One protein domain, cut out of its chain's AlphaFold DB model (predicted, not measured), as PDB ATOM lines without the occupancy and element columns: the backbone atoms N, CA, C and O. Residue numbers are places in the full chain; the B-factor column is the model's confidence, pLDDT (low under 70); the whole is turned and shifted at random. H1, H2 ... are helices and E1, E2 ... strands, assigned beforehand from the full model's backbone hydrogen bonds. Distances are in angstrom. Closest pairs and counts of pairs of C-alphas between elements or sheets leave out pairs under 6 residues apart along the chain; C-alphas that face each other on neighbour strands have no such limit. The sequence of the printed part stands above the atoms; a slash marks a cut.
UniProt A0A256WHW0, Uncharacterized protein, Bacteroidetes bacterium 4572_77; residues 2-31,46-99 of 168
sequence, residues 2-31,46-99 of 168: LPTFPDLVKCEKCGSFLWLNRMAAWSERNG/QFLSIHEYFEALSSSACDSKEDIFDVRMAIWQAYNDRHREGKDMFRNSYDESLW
ATOM      1  N   LEU A   2     457.898 410.599 343.123       47.00
ATOM      2  CA  LEU A   2     458.488 411.501 342.125       47.00
ATOM      3  C   LEU A   2     458.281 410.894 340.726       47.00
ATOM      4  O   LEU A   2     458.305 409.666 340.631       47.00
ATOM      5  N   PRO A   3     458.083 411.701 339.670       51.53
ATOM      6  CA  PRO A   3     457.980 411.173 338.315       51.53
ATOM      7  C   PRO A   3     459.298 410.503 337.912       51.53
ATOM      8  O   PRO A   3     460.377 411.068 338.119       51.53
ATOM      9  N   THR A   4     459.216 409.311 337.328       61.53
ATOM     10  CA  THR A   4     460.317 408.723 336.561       61.53
ATOM     11  C   THR A   4     460.393 409.404 335.191       61.53
ATOM     12  O   THR A   4     459.431 410.027 334.736       61.53
ATOM     13  N   PHE A   5     461.558 409.357 334.536       66.06
ATOM     14  CA  PHE A   5     461.690 409.846 333.159       66.06
ATOM     15  C   PHE A   5     460.656 409.133 332.262       66.06
ATOM     16  O   PHE A   5     460.442 407.938 332.473       66.06
ATOM     17  N   PRO A   6     459.983 409.817 331.313       67.31
ATOM     18  CA  PRO A   6     458.858 409.217 330.611       67.31
ATOM     19  C   PRO A   6     459.358 408.096 329.706       67.31
ATOM     20  O   PRO A   6     460.071 408.343 328.734       67.31
ATOM     21  N   ASP A   7     458.956 406.867 330.015       84.12
ATOM     22  CA  ASP A   7     459.261 405.724 329.162       84.12
ATOM     23  C   ASP A   7     458.462 405.773 327.859       84.12
ATOM     24  O   ASP A   7     458.967 405.331 326.835       84.12
ATOM     25  N   LEU A   8     457.270 406.377 327.858       91.25
ATOM     26  CA  LEU A   8     456.437 406.573 326.672       91.25
ATOM     27  C   LEU A   8     456.453 408.035 326.210       91.25
ATOM     28  O   LEU A   8     456.122 408.942 326.975       91.25
ATOM     29  N   VAL A   9     456.766 408.256 324.932       91.62
ATOM     30  CA  VAL A   9     456.779 409.581 324.289       91.62
ATOM     31  C   VAL A   9     456.041 409.564 322.953       91.62
ATOM     32  O   VAL A   9     455.859 408.508 322.351       91.62
ATOM     33  N   LYS A  10     455.641 410.739 322.453       91.31
ATOM     34  CA  LYS A  10     454.989 410.903 321.146       91.31
ATOM     35  C   LYS A  10     455.911 411.666 320.208       91.31
ATOM     36  O   LYS A  10     456.436 412.724 320.548       91.31
ATOM     37  N   CYS A  11     456.125 411.131 319.012       87.50
ATOM     38  CA  CYS A  11     456.899 411.813 317.985       87.50
ATOM     39  C   CYS A  11     456.092 412.982 317.410       87.50
ATOM     40  O   CYS A  11     455.095 412.764 316.727       87.50
ATOM     41  N   GLU A  12     456.560 414.218 317.589       85.19
ATOM     42  CA  GLU A  12     455.885 415.413 317.054       85.19
ATOM     43  C   GLU A  12     455.751 415.416 315.520       85.19
ATOM     44  O   GLU A  12     454.870 416.072 314.974       85.19
ATOM     45  N   LYS A  13     456.617 414.685 314.800       84.69
ATOM     46  CA  LYS A  13     456.609 414.661 313.326       84.69
ATOM     47  C   LYS A  13     455.567 413.718 312.734       84.69
ATOM     48  O   LYS A  13     454.981 414.046 311.710       84.69
ATOM     49  N   CYS A  14     455.397 412.531 313.316       87.69
ATOM     50  CA  CYS A  14     454.530 411.486 312.756       87.69
ATOM     51  C   CYS A  14     453.380 411.076 313.681       87.69
ATOM     52  O   CYS A  14     452.544 410.277 313.279       87.69
ATOM     53  N   GLY A  15     453.337 411.594 314.910       87.50
ATOM     54  CA  GLY A  15     452.305 411.293 315.899       87.50
ATOM     55  C   GLY A  15     452.411 409.908 316.539       87.50
ATOM     56  O   GLY A  15     451.571 409.568 317.363       87.50
ATOM     57  N   SER A  16     453.419 409.103 316.188       90.19
ATOM     58  CA  SER A  16     453.580 407.750 316.729       90.19
ATOM     59  C   SER A  16     454.068 407.770 318.176       90.19
ATOM     60  O   SER A  16     454.967 408.544 318.519       90.19
ATOM     61  N   PHE A  17     453.514 406.877 318.993       92.75
ATOM     62  CA  PHE A  17     453.978 406.609 320.350       92.75
ATOM     63  C   PHE A  17     455.192 405.676 320.339       92.75
ATOM     64  O   PHE A  17     455.262 404.739 319.543       92.75
ATOM     65  N   LEU A  18     456.164 405.954 321.206       90.31
ATOM     66  CA  LEU A  18     457.442 405.256 321.283       90.31
ATOM     67  C   LEU A  18     457.809 404.996 322.743       90.31
ATOM     68  O   LEU A  18     457.830 405.926 323.547       90.31
ATOM     69  N   TRP A  19     458.160 403.750 323.048       90.12
ATOM     70  CA  TRP A  19     458.702 403.350 324.345       90.12
ATOM     71  C   TRP A  19     460.235 403.449 324.337       90.12
ATOM     72  O   TRP A  19     460.913 402.646 323.690       90.12
ATOM     73  N   LEU A  20     460.802 404.436 325.029       84.62
ATOM     74  CA  LEU A  20     462.238 404.733 325.050       84.62
ATOM     75  C   LEU A  20     463.072 403.593 325.647       84.62
ATOM     76  O   LEU A  20     464.134 403.265 325.113       84.62
ATOM     77  N   ASN A  21     462.573 402.932 326.691       81.12
ATOM     78  CA  ASN A  21     463.208 401.754 327.290       81.12
ATOM     79  C   ASN A  21     463.339 400.578 326.295       81.12
ATOM     80  O   ASN A  21     464.319 399.832 326.341       81.12
ATOM     81  N   ARG A  22     462.428 400.458 325.320       81.31
ATOM     82  CA  ARG A  22     462.509 399.471 324.226       81.31
ATOM     83  C   ARG A  22     463.482 399.892 323.124       81.31
ATOM     84  O   ARG A  22     464.005 399.040 322.406       81.31
ATOM     85  N   MET A  23     463.758 401.191 322.994       71.00
ATOM     86  CA  MET A  23     464.719 401.730 322.025       71.00
ATOM     87  C   MET A  23     466.171 401.633 322.509       71.00
ATOM     88  O   MET A  23     467.068 401.459 321.685       71.00
ATOM     89  N   ALA A  24     466.428 401.688 323.820       58.69
ATOM     90  CA  ALA A  24     467.778 401.532 324.376       58.69
ATOM     91  C   ALA A  24     468.424 400.196 323.953       58.69
ATOM     92  O   ALA A  24     469.555 400.182 323.455       58.69
ATOM     93  N   ALA A  25     467.645 399.106 323.995       54.25
ATOM     94  CA  ALA A  25     468.045 397.781 323.515       54.25
ATOM     95  C   ALA A  25     468.392 397.747 322.010       54.25
ATOM     96  O   ALA A  25     469.150 396.884 321.562       54.25
ATOM     97  N   TRP A  26     467.858 398.681 321.215       49.75
ATOM     98  CA  TRP A  26     468.184 398.818 319.793       49.75
ATOM     99  C   TRP A  26     469.558 399.470 319.578       49.75
ATOM    100  O   TRP A  26     470.269 399.081 318.653       49.75
ATOM    101  N   SER A  27     469.960 400.419 320.433       51.19
ATOM    102  CA  SER A  27     471.270 401.085 320.328       51.19
ATOM    103  C   SER A  27     472.431 400.167 320.725       51.19
ATOM    104  O   SER A  27     473.450 400.129 320.036       51.19
ATOM    105  N   GLU A  28     472.246 399.347 321.763       53.06
ATOM    106  CA  GLU A  28     473.267 398.409 322.240       53.06
ATOM    107  C   GLU A  28     473.503 397.256 321.252       53.06
ATOM    108  O   GLU A  28     474.632 396.795 321.094       53.06
ATOM    109  N   ARG A  29     472.460 396.819 320.529       52.12
ATOM    110  CA  ARG A  29     472.570 395.751 319.517       52.12
ATOM    111  C   ARG A  29     473.176 396.202 318.190       52.12
ATOM    112  O   ARG A  29     473.711 395.358 317.477       52.12
ATOM    113  N   ASN A  30     473.078 397.485 317.837       52.41
ATOM    114  CA  ASN A  30     473.461 397.965 316.503       52.41
ATOM    115  C   ASN A  30     474.805 398.699 316.442       52.41
ATOM    116  O   ASN A  30     475.218 399.093 315.352       52.41
ATOM    117  N   GLY A  31     475.521 398.820 317.565       46.38
ATOM    118  CA  GLY A  31     476.841 399.446 317.604       46.38
ATOM    119  C   GLY A  31     476.808 400.931 317.227       46.38
ATOM    120  O   GLY A  31     475.802 401.459 316.758       46.38
ATOM    121  N   GLN A  46     459.597 414.763 325.330       83.06
ATOM    122  CA  GLN A  46     458.749 415.478 326.281       83.06
ATOM    123  C   GLN A  46     457.785 414.500 326.952       83.06
ATOM    124  O   GLN A  46     457.447 413.461 326.381       83.06
ATOM    125  N   PHE A  47     457.338 414.847 328.159       86.69
ATOM    126  CA  PHE A  47     456.218 414.160 328.792       86.69
ATOM    127  C   PHE A  47     454.965 414.313 327.932       86.69
ATOM    128  O   PHE A  47     454.716 415.384 327.375       86.69
ATOM    129  N   LEU A  48     454.169 413.249 327.860       92.62
ATOM    130  CA  LEU A  48     452.869 413.315 327.214       92.62
ATOM    131  C   LEU A  48     451.921 414.194 328.028       92.62
ATOM    132  O   LEU A  48     451.945 414.223 329.261       92.62
ATOM    133  N   SER A  49     451.027 414.883 327.333       93.62
ATOM    134  CA  SER A  49     449.848 415.449 327.968       93.62
ATOM    135  C   SER A  49     448.914 414.338 328.464       93.62
ATOM    136  O   SER A  49     448.904 413.220 327.951       93.62
ATOM    137  N   ILE A  50     448.043 414.666 329.425       95.00
ATOM    138  CA  ILE A  50     447.009 413.732 329.912       95.00
ATOM    139  C   ILE A  50     446.174 413.162 328.758       95.00
ATOM    140  O   ILE A  50     445.870 411.974 328.755       95.00
ATOM    141  N   HIS A  51     445.831 413.987 327.766       95.12
ATOM    142  CA  HIS A  51     445.062 413.533 326.610       95.12
ATOM    143  C   HIS A  51     445.832 412.508 325.769       95.12
ATOM    144  O   HIS A  51     445.265 411.491 325.383       95.12
ATOM    145  N   GLU A  52     447.125 412.739 325.541       96.12
ATOM    146  CA  GLU A  52     447.977 411.822 324.780       96.12
ATOM    147  C   GLU A  52     448.200 410.492 325.506       96.12
ATOM    148  O   GLU A  52     448.300 409.462 324.848       96.12
ATOM    149  N   TYR A  53     448.210 410.468 326.843       96.62
ATOM    150  CA  TYR A  53     448.207 409.202 327.579       96.62
ATOM    151  C   TYR A  53     446.923 408.391 327.332       96.62
ATOM    152  O   TYR A  53     446.993 407.184 327.106       96.62
ATOM    153  N   PHE A  54     445.746 409.029 327.322       96.38
ATOM    154  CA  PHE A  54     444.496 408.333 326.982       96.38
ATOM    155  C   PHE A  54     444.455 407.891 325.514       96.38
ATOM    156  O   PHE A  54     443.983 406.794 325.218       96.38
ATOM    157  N   GLU A  55     444.989 408.702 324.598       96.00
ATOM    158  CA  GLU A  55     445.165 408.315 323.195       96.00
ATOM    159  C   GLU A  55     446.050 407.064 323.089       96.00
ATOM    160  O   GLU A  55     445.669 406.109 322.410       96.00
ATOM    161  N   ALA A  56     447.162 407.012 323.833       95.69
ATOM    162  CA  ALA A  56     448.045 405.852 323.875       95.69
ATOM    163  C   ALA A  56     447.318 404.582 324.349       95.69
ATOM    164  O   ALA A  56     447.447 403.551 323.687       95.69
ATOM    165  N   LEU A  57     446.497 404.665 325.410       95.12
ATOM    166  CA  LEU A  57     445.674 403.543 325.899       95.12
ATOM    167  C   LEU A  57     444.656 403.040 324.866       95.12
ATOM    168  O   LEU A  57     444.308 401.863 324.869       95.12
ATOM    169  N   SER A  58     444.156 403.927 324.003       92.31
ATOM    170  CA  SER A  58     443.180 403.594 322.952       92.31
ATOM    171  C   SER A  58     443.811 403.132 321.631       92.31
ATOM    172  O   SER A  58     443.100 402.761 320.696       92.31
ATOM    173  N   SER A  59     445.139 403.175 321.542       89.50
ATOM    174  CA  SER A  59     445.915 402.856 320.343       89.50
ATOM    175  C   SER A  59     446.663 401.528 320.495       89.50
ATOM    176  O   SER A  59     446.646 400.907 321.554       89.50
ATOM    177  N   SER A  60     447.396 401.110 319.461       87.00
ATOM    178  CA  SER A  60     448.314 399.964 319.531       87.00
ATOM    179  C   SER A  60     449.658 400.301 320.201       87.00
ATOM    180  O   SER A  60     450.674 399.707 319.859       87.00
ATOM    181  N   ALA A  61     449.714 401.333 321.050       90.94
ATOM    182  CA  ALA A  61     450.936 401.716 321.756       90.94
ATOM    183  C   ALA A  61     451.194 400.850 322.996       90.94
ATOM    184  O   ALA A  61     452.339 400.748 323.426       90.94
ATOM    185  N   CYS A  62     450.145 400.262 323.576       92.44
ATOM    186  CA  CYS A  62     450.234 399.414 324.761       92.44
ATOM    187  C   CYS A  62     449.959 397.963 324.358       92.44
ATOM    188  O   CYS A  62     448.821 397.618 324.042       92.44
ATOM    189  N   ASP A  63     450.992 397.124 324.385       90.31
ATOM    190  CA  ASP A  63     450.919 395.733 323.920       90.31
ATOM    191  C   ASP A  63     450.889 394.726 325.077       90.31
ATOM    192  O   ASP A  63     450.621 393.539 324.872       90.31
ATOM    193  N   SER A  64     451.162 395.177 326.304       92.06
ATOM    194  CA  SER A  64     451.183 394.336 327.499       92.06
ATOM    195  C   SER A  64     450.400 394.946 328.665       92.06
ATOM    196  O   SER A  64     449.968 396.100 328.632       92.06
ATOM    197  N   LYS A  65     450.192 394.151 329.722       92.38
ATOM    198  CA  LYS A  65     449.557 394.640 330.955       92.38
ATOM    199  C   LYS A  65     450.428 395.678 331.657       92.38
ATOM    200  O   LYS A  65     449.893 396.619 332.230       92.38
ATOM    201  N   GLU A  66     451.741 395.505 331.589       91.19
ATOM    202  CA  GLU A  66     452.732 396.418 332.148       91.19
ATOM    203  C   GLU A  66     452.651 397.789 331.464       91.19
ATOM    204  O   GLU A  66     452.565 398.795 332.157       91.19
ATOM    205  N   ASP A  67     452.516 397.841 330.133       93.31
ATOM    206  CA  ASP A  67     452.330 399.113 329.412       93.31
ATOM    207  C   ASP A  67     451.088 399.870 329.886       93.31
ATOM    208  O   ASP A  67     451.114 401.080 330.116       93.31
ATOM    209  N   ILE A  68     449.976 399.144 330.036       95.25
ATOM    210  CA  ILE A  68     448.716 399.721 330.503       95.25
ATOM    211  C   ILE A  68     448.880 400.244 331.933       95.25
ATOM    212  O   ILE A  68     448.384 401.329 332.244       95.25
ATOM    213  N   PHE A  69     449.568 399.495 332.797       94.19
ATOM    214  CA  PHE A  69     449.864 399.919 334.159       94.19
ATOM    215  C   PHE A  69     450.692 401.206 334.183       94.19
ATOM    216  O   PHE A  69     450.275 402.175 334.820       94.19
ATOM    217  N   ASP A  70     451.796 401.251 333.437       93.19
ATOM    218  CA  ASP A  70     452.705 402.399 333.381       93.19
ATOM    219  C   ASP A  70     451.994 403.655 332.867       93.19
ATOM    220  O   ASP A  70     452.100 404.732 333.461       93.19
ATOM    221  N   VAL A  71     451.185 403.526 331.811       95.19
ATOM    222  CA  VAL A  71     450.415 404.657 331.278       95.19
ATOM    223  C   VAL A  71     449.356 405.130 332.272       95.19
ATOM    224  O   VAL A  71     449.209 406.334 332.488       95.19
ATOM    225  N   ARG A  72     448.627 404.222 332.933       95.69
ATOM    226  CA  ARG A  72     447.629 404.610 333.945       95.69
ATOM    227  C   ARG A  72     448.274 405.238 335.182       95.69
ATOM    228  O   ARG A  72     447.704 406.173 335.751       95.69
ATOM    229  N   MET A  73     449.464 404.780 335.563       94.44
ATOM    230  CA  MET A  73     450.276 405.375 336.624       94.44
ATOM    231  C   MET A  73     450.693 406.802 336.248       94.44
ATOM    232  O   MET A  73     450.507 407.726 337.042       94.44
ATOM    233  N   ALA A  74     451.171 407.002 335.017       93.81
ATOM    234  CA  ALA A  74     451.529 408.317 334.491       93.81
ATOM    235  C   ALA A  74     450.320 409.265 334.425       93.81
ATOM    236  O   ALA A  74     450.438 410.432 334.794       93.81
ATOM    237  N   ILE A  75     449.135 408.767 334.055       95.81
ATOM    238  CA  ILE A  75     447.881 409.535 334.118       95.81
ATOM    239  C   ILE A  75     447.617 409.998 335.551       95.81
ATOM    240  O   ILE A  75     447.422 411.191 335.785       95.81
ATOM    241  N   TRP A  76     447.621 409.081 336.522       95.69
ATOM    242  CA  TRP A  76     447.367 409.420 337.924       95.69
ATOM    243  C   TRP A  76     448.357 410.473 338.449       95.69
ATOM    244  O   TRP A  76     447.940 411.448 339.081       95.69
ATOM    245  N   GLN A  77     449.644 410.334 338.118       92.38
ATOM    246  CA  GLN A  77     450.681 411.314 338.447       92.38
ATOM    247  C   GLN A  77     450.437 412.666 337.775       92.38
ATOM    248  O   GLN A  77     450.430 413.679 338.463       92.38
ATOM    249  N   ALA A  78     450.133 412.696 336.477       93.62
ATOM    250  CA  ALA A  78     449.906 413.934 335.738       93.62
ATOM    251  C   ALA A  78     448.707 414.741 336.275       93.62
ATOM    252  O   ALA A  78     448.742 415.973 336.288       93.62
ATOM    253  N   TYR A  79     447.651 414.079 336.764       95.81
ATOM    254  CA  TYR A  79     446.552 414.771 337.451       95.81
ATOM    255  C   TYR A  79     446.994 415.345 338.801       95.81
ATOM    256  O   TYR A  79     446.662 416.486 339.125       95.81
ATOM    257  N   ASN A  80     447.770 414.586 339.575       93.25
ATOM    258  CA  ASN A  80     448.339 415.061 340.835       93.25
ATOM    259  C   ASN A  80     449.307 416.236 340.620       93.25
ATOM    260  O   ASN A  80     449.311 417.180 341.410       93.25
ATOM    261  N   ASP A  81     450.085 416.218 339.540       92.12
ATOM    262  CA  ASP A  81     451.047 417.268 339.213       92.12
ATOM    263  C   ASP A  81     450.360 418.594 338.884       92.12
ATOM    264  O   ASP A  81     450.838 419.635 339.329       92.12
ATOM    265  N   ARG A  82     449.173 418.586 338.258       93.75
ATOM    266  CA  ARG A  82     448.364 419.815 338.123       93.75
ATOM    267  C   ARG A  82     448.134 420.483 339.479       93.75
ATOM    268  O   ARG A  82     448.331 421.689 339.603       93.75
ATOM    269  N   HIS A  83     447.773 419.700 340.499       92.06
ATOM    270  CA  HIS A  83     447.585 420.232 341.848       92.06
ATOM    271  C   HIS A  83     448.898 420.740 342.458       92.06
ATOM    272  O   HIS A  83     448.917 421.815 343.055       92.06
ATOM    273  N   ARG A  84     450.009 420.014 342.270       90.19
ATOM    274  CA  ARG A  84     451.342 420.450 342.733       90.19
ATOM    275  C   ARG A  84     451.784 421.764 342.092       90.19
ATOM    276  O   ARG A  84     452.453 422.562 342.737       90.19
ATOM    277  N   GLU A  85     451.373 422.007 340.852       91.56
ATOM    278  CA  GLU A  85     451.598 423.252 340.114       91.56
ATOM    279  C   GLU A  85     450.620 424.379 340.496       91.56
ATOM    280  O   GLU A  85     450.610 425.432 339.855       91.56
ATOM    281  N   GLY A  86     449.773 424.179 341.513       92.44
ATOM    282  CA  GLY A  86     448.789 425.168 341.959       92.44
ATOM    283  C   GLY A  86     447.607 425.346 341.002       92.44
ATOM    284  O   GLY A  86     446.905 426.352 341.083       92.44
ATOM    285  N   LYS A  87     447.388 424.397 340.086       93.75
ATOM    286  CA  LYS A  87     446.244 424.374 339.168       93.75
ATOM    287  C   LYS A  87     445.141 423.481 339.729       93.75
ATOM    288  O   LYS A  87     445.383 422.600 340.557       93.75
ATOM    289  N   ASP A  88     443.928 423.666 339.221       93.56
ATOM    290  CA  ASP A  88     442.840 422.733 339.491       93.56
ATOM    291  C   ASP A  88     443.192 421.341 338.954       93.56
ATOM    292  O   ASP A  88     443.669 421.185 337.823       93.56
ATOM    293  N   MET A  89     442.947 420.317 339.776       94.06
ATOM    294  CA  MET A  89     443.178 418.924 339.392       94.06
ATOM    295  C   MET A  89     442.326 418.559 338.167       94.06
ATOM    296  O   MET A  89     442.836 417.982 337.204       94.06
ATOM    297  N   PHE A  90     441.056 418.978 338.172       96.00
ATOM    298  CA  PHE A  90     440.092 418.725 337.103       96.00
ATOM    299  C   PHE A  90     439.644 420.026 336.450       96.00
ATOM    300  O   PHE A  90     439.281 420.984 337.127       96.00
ATOM    301  N   ARG A  91     439.622 420.046 335.117       94.62
ATOM    302  CA  ARG A  91     439.155 421.202 334.333       94.62
ATOM    303  C   ARG A  91     437.634 421.264 334.226       94.62
ATOM    304  O   ARG A  91     437.074 422.336 334.027       94.62
ATOM    305  N   ASN A  92     436.979 420.107 334.264       95.50
ATOM    306  CA  ASN A  92     435.530 419.929 334.185       95.50
ATOM    307  C   ASN A  92     435.160 418.490 334.598       95.50
ATOM    308  O   ASN A  92     436.034 417.666 334.865       95.50
ATOM    309  N   SER A  93     433.863 418.175 334.617       96.25
ATOM    310  CA  SER A  93     433.352 416.854 335.011       96.25
ATOM    311  C   SER A  93     433.753 415.715 334.067       96.25
ATOM    312  O   SER A  93     433.871 414.573 334.500       96.25
ATOM    313  N   TYR A  94     433.982 415.999 332.782       96.12
ATOM    314  CA  TYR A  94     434.463 414.994 331.835       96.12
ATOM    315  C   TYR A  94     435.917 414.602 332.139       96.12
ATOM    316  O   TYR A  94     436.233 413.420 332.222       96.12
ATOM    317  N   ASP A  95     436.776 415.583 332.396       96.69
ATOM    318  CA  ASP A  95     438.168 415.382 332.814       96.69
ATOM    319  C   ASP A  95     438.246 414.620 334.158       96.69
ATOM    320  O   ASP A  95     439.008 413.665 334.286       96.69
ATOM    321  N   GLU A  96     437.367 414.926 335.121       96.69
ATOM    322  CA  GLU A  96     437.222 414.125 336.351       96.69
ATOM    323  C   GLU A  96     436.791 412.675 336.064       96.69
ATOM    324  O   GLU A  96     437.317 411.740 336.668       96.69
ATOM    325  N   SER A  97     435.868 412.456 335.119       97.38
ATOM    326  CA  SER A  97     435.402 411.107 334.771       97.38
ATOM    327  C   SER A  97     436.502 410.231 334.159       97.38
ATOM    328  O   SER A  97     436.585 409.046 334.486       97.38
ATOM    329  N   LEU A  98     437.385 410.821 333.345       97.12
ATOM    330  CA  LEU A  98     438.553 410.144 332.777       97.12
ATOM    331  C   LEU A  98     439.541 409.739 333.873       97.12
ATOM    332  O   LEU A  98     440.007 408.598 333.917       97.12
ATOM    333  N   TRP A  99     439.838 410.660 334.794       97.44
ATOM    334  CA  TRP A  99     440.672 410.351 335.953       97.44
ATOM    335  C   TRP A  99     440.070 409.224 336.797       97.44
ATOM    336  O   TRP A  99     440.782 408.293 337.166       97.44
TER     337      TRP A  99
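AT A GLANCE: This is residues 2 to 31 and 46 to 99 of the 168 residues of an uncharacterized protein of Bacteroidetes bacterium 4572_77 (UniProt A0A256WHW0). A helical hairpin, H2 and the long H3 side by side, makes the core of this domain, with a small strand hairpin, E1 and E2, to one side of it and the short H4 to the other, while H1 leads away from the end of E2 and its residues 24 to 30, with Gly 31, stick out as an arm. The printed part has 84 residues, with two named strands and four named helices in the order E1, E2, H1, H2, H3, H4; the class is mostly helix, and the sheet is the antiparallel pair E1 and E2. The whole is only just compact, close to loose, with a radius of gyration of the C-alphas of 14.3 A. Its outline is elongated, 48 by 27 by 25 A, and the arm makes much of the length: without the stretch that stands free the body spans 34 by 27 by 24 A.

HOW THE PARTS SIT: The sheet is a hairpin of E1, residues 8 to 10, and E2, residues 17 to 19, antiparallel with 149 degrees between their directions. C-alphas 9 and 18 face each other at 5.3 A. N 9 and O 18 are within hydrogen-bond range at 2.9 A, and so are N 18 and O 9 at 2.8 A. H2, residues 50 to 58, comes nearest to E2 at the C-alphas of Phe 17 and Ala 56, 6.9 A apart, and to E1 at those of Lys 10 and Glu 52, 8.0 A apart. H3, residues 65 to 84, touches H2; the closest C-alphas are those of Ile 50 and Ile 75, 6.0 A apart. H2 and H3 form a helical hairpin, at a shallow tilt of 15 degrees and opposite ways. The closest C-alphas of E1 and H3 are those of Leu 8 and Val 71, 7.8 A apart. H4, residues 93 to 99, only just touches H3, with 3 pairs of C-alphas within 8 A, and H3 touches H4 with its residues 75 to 79 alone. Their closest C-alphas are those of Trp 76 and Trp 99, 7.0 A apart, and they run opposite ways at a steep tilt of 48 degrees. H2 and H4 are near each other, and H4 is apart from both strands. H1, residues 20 to 30, touches no helix and is apart from H2, H3 and H4. In H2 and H4 every O i to N i+4 pair is within hydrogen-bond range; in H1 it is 5 of 7 pairs and in H3 15 of 16.

IN THESE COORDINATES: E1, residues 8 to 10, begins at C-alpha 8 (456.437, 406.573, 326.672), and E2 covers residues 17 to 19; they measure 7.2 A and 7.0 A from first to last C-alpha. H1, residues 20 to 30, measures 15.6 A and ends at C-alpha 30 (473.461, 397.965, 316.503). H2, residues 50 to 58, measures 12.9 A. H3, residues 65 to 84, is the longest helix at 28.4 A. H4, residues 93 to 99, measures 9.8 A and ends at C-alpha 99 (440.672, 410.351, 335.953).

THE WHOLE: The two C-alphas farthest apart are those of Gly 31 and Ser 93, 50.0 A. Residues 32 to 45 are cut out and not printed, and C-alphas 31 and 46 are 25.7 A apart across the cut, in the link from H1 to H2. Of the links that are printed whole, E2 to H1 is tight, those from E1 to E2, H2 to H3 and H3 to H4 are short, and none is long. The mean pLDDT of the printed part is 86.2, and the model's confidence is under 70 at residues 2 to 6 and 24 to 31.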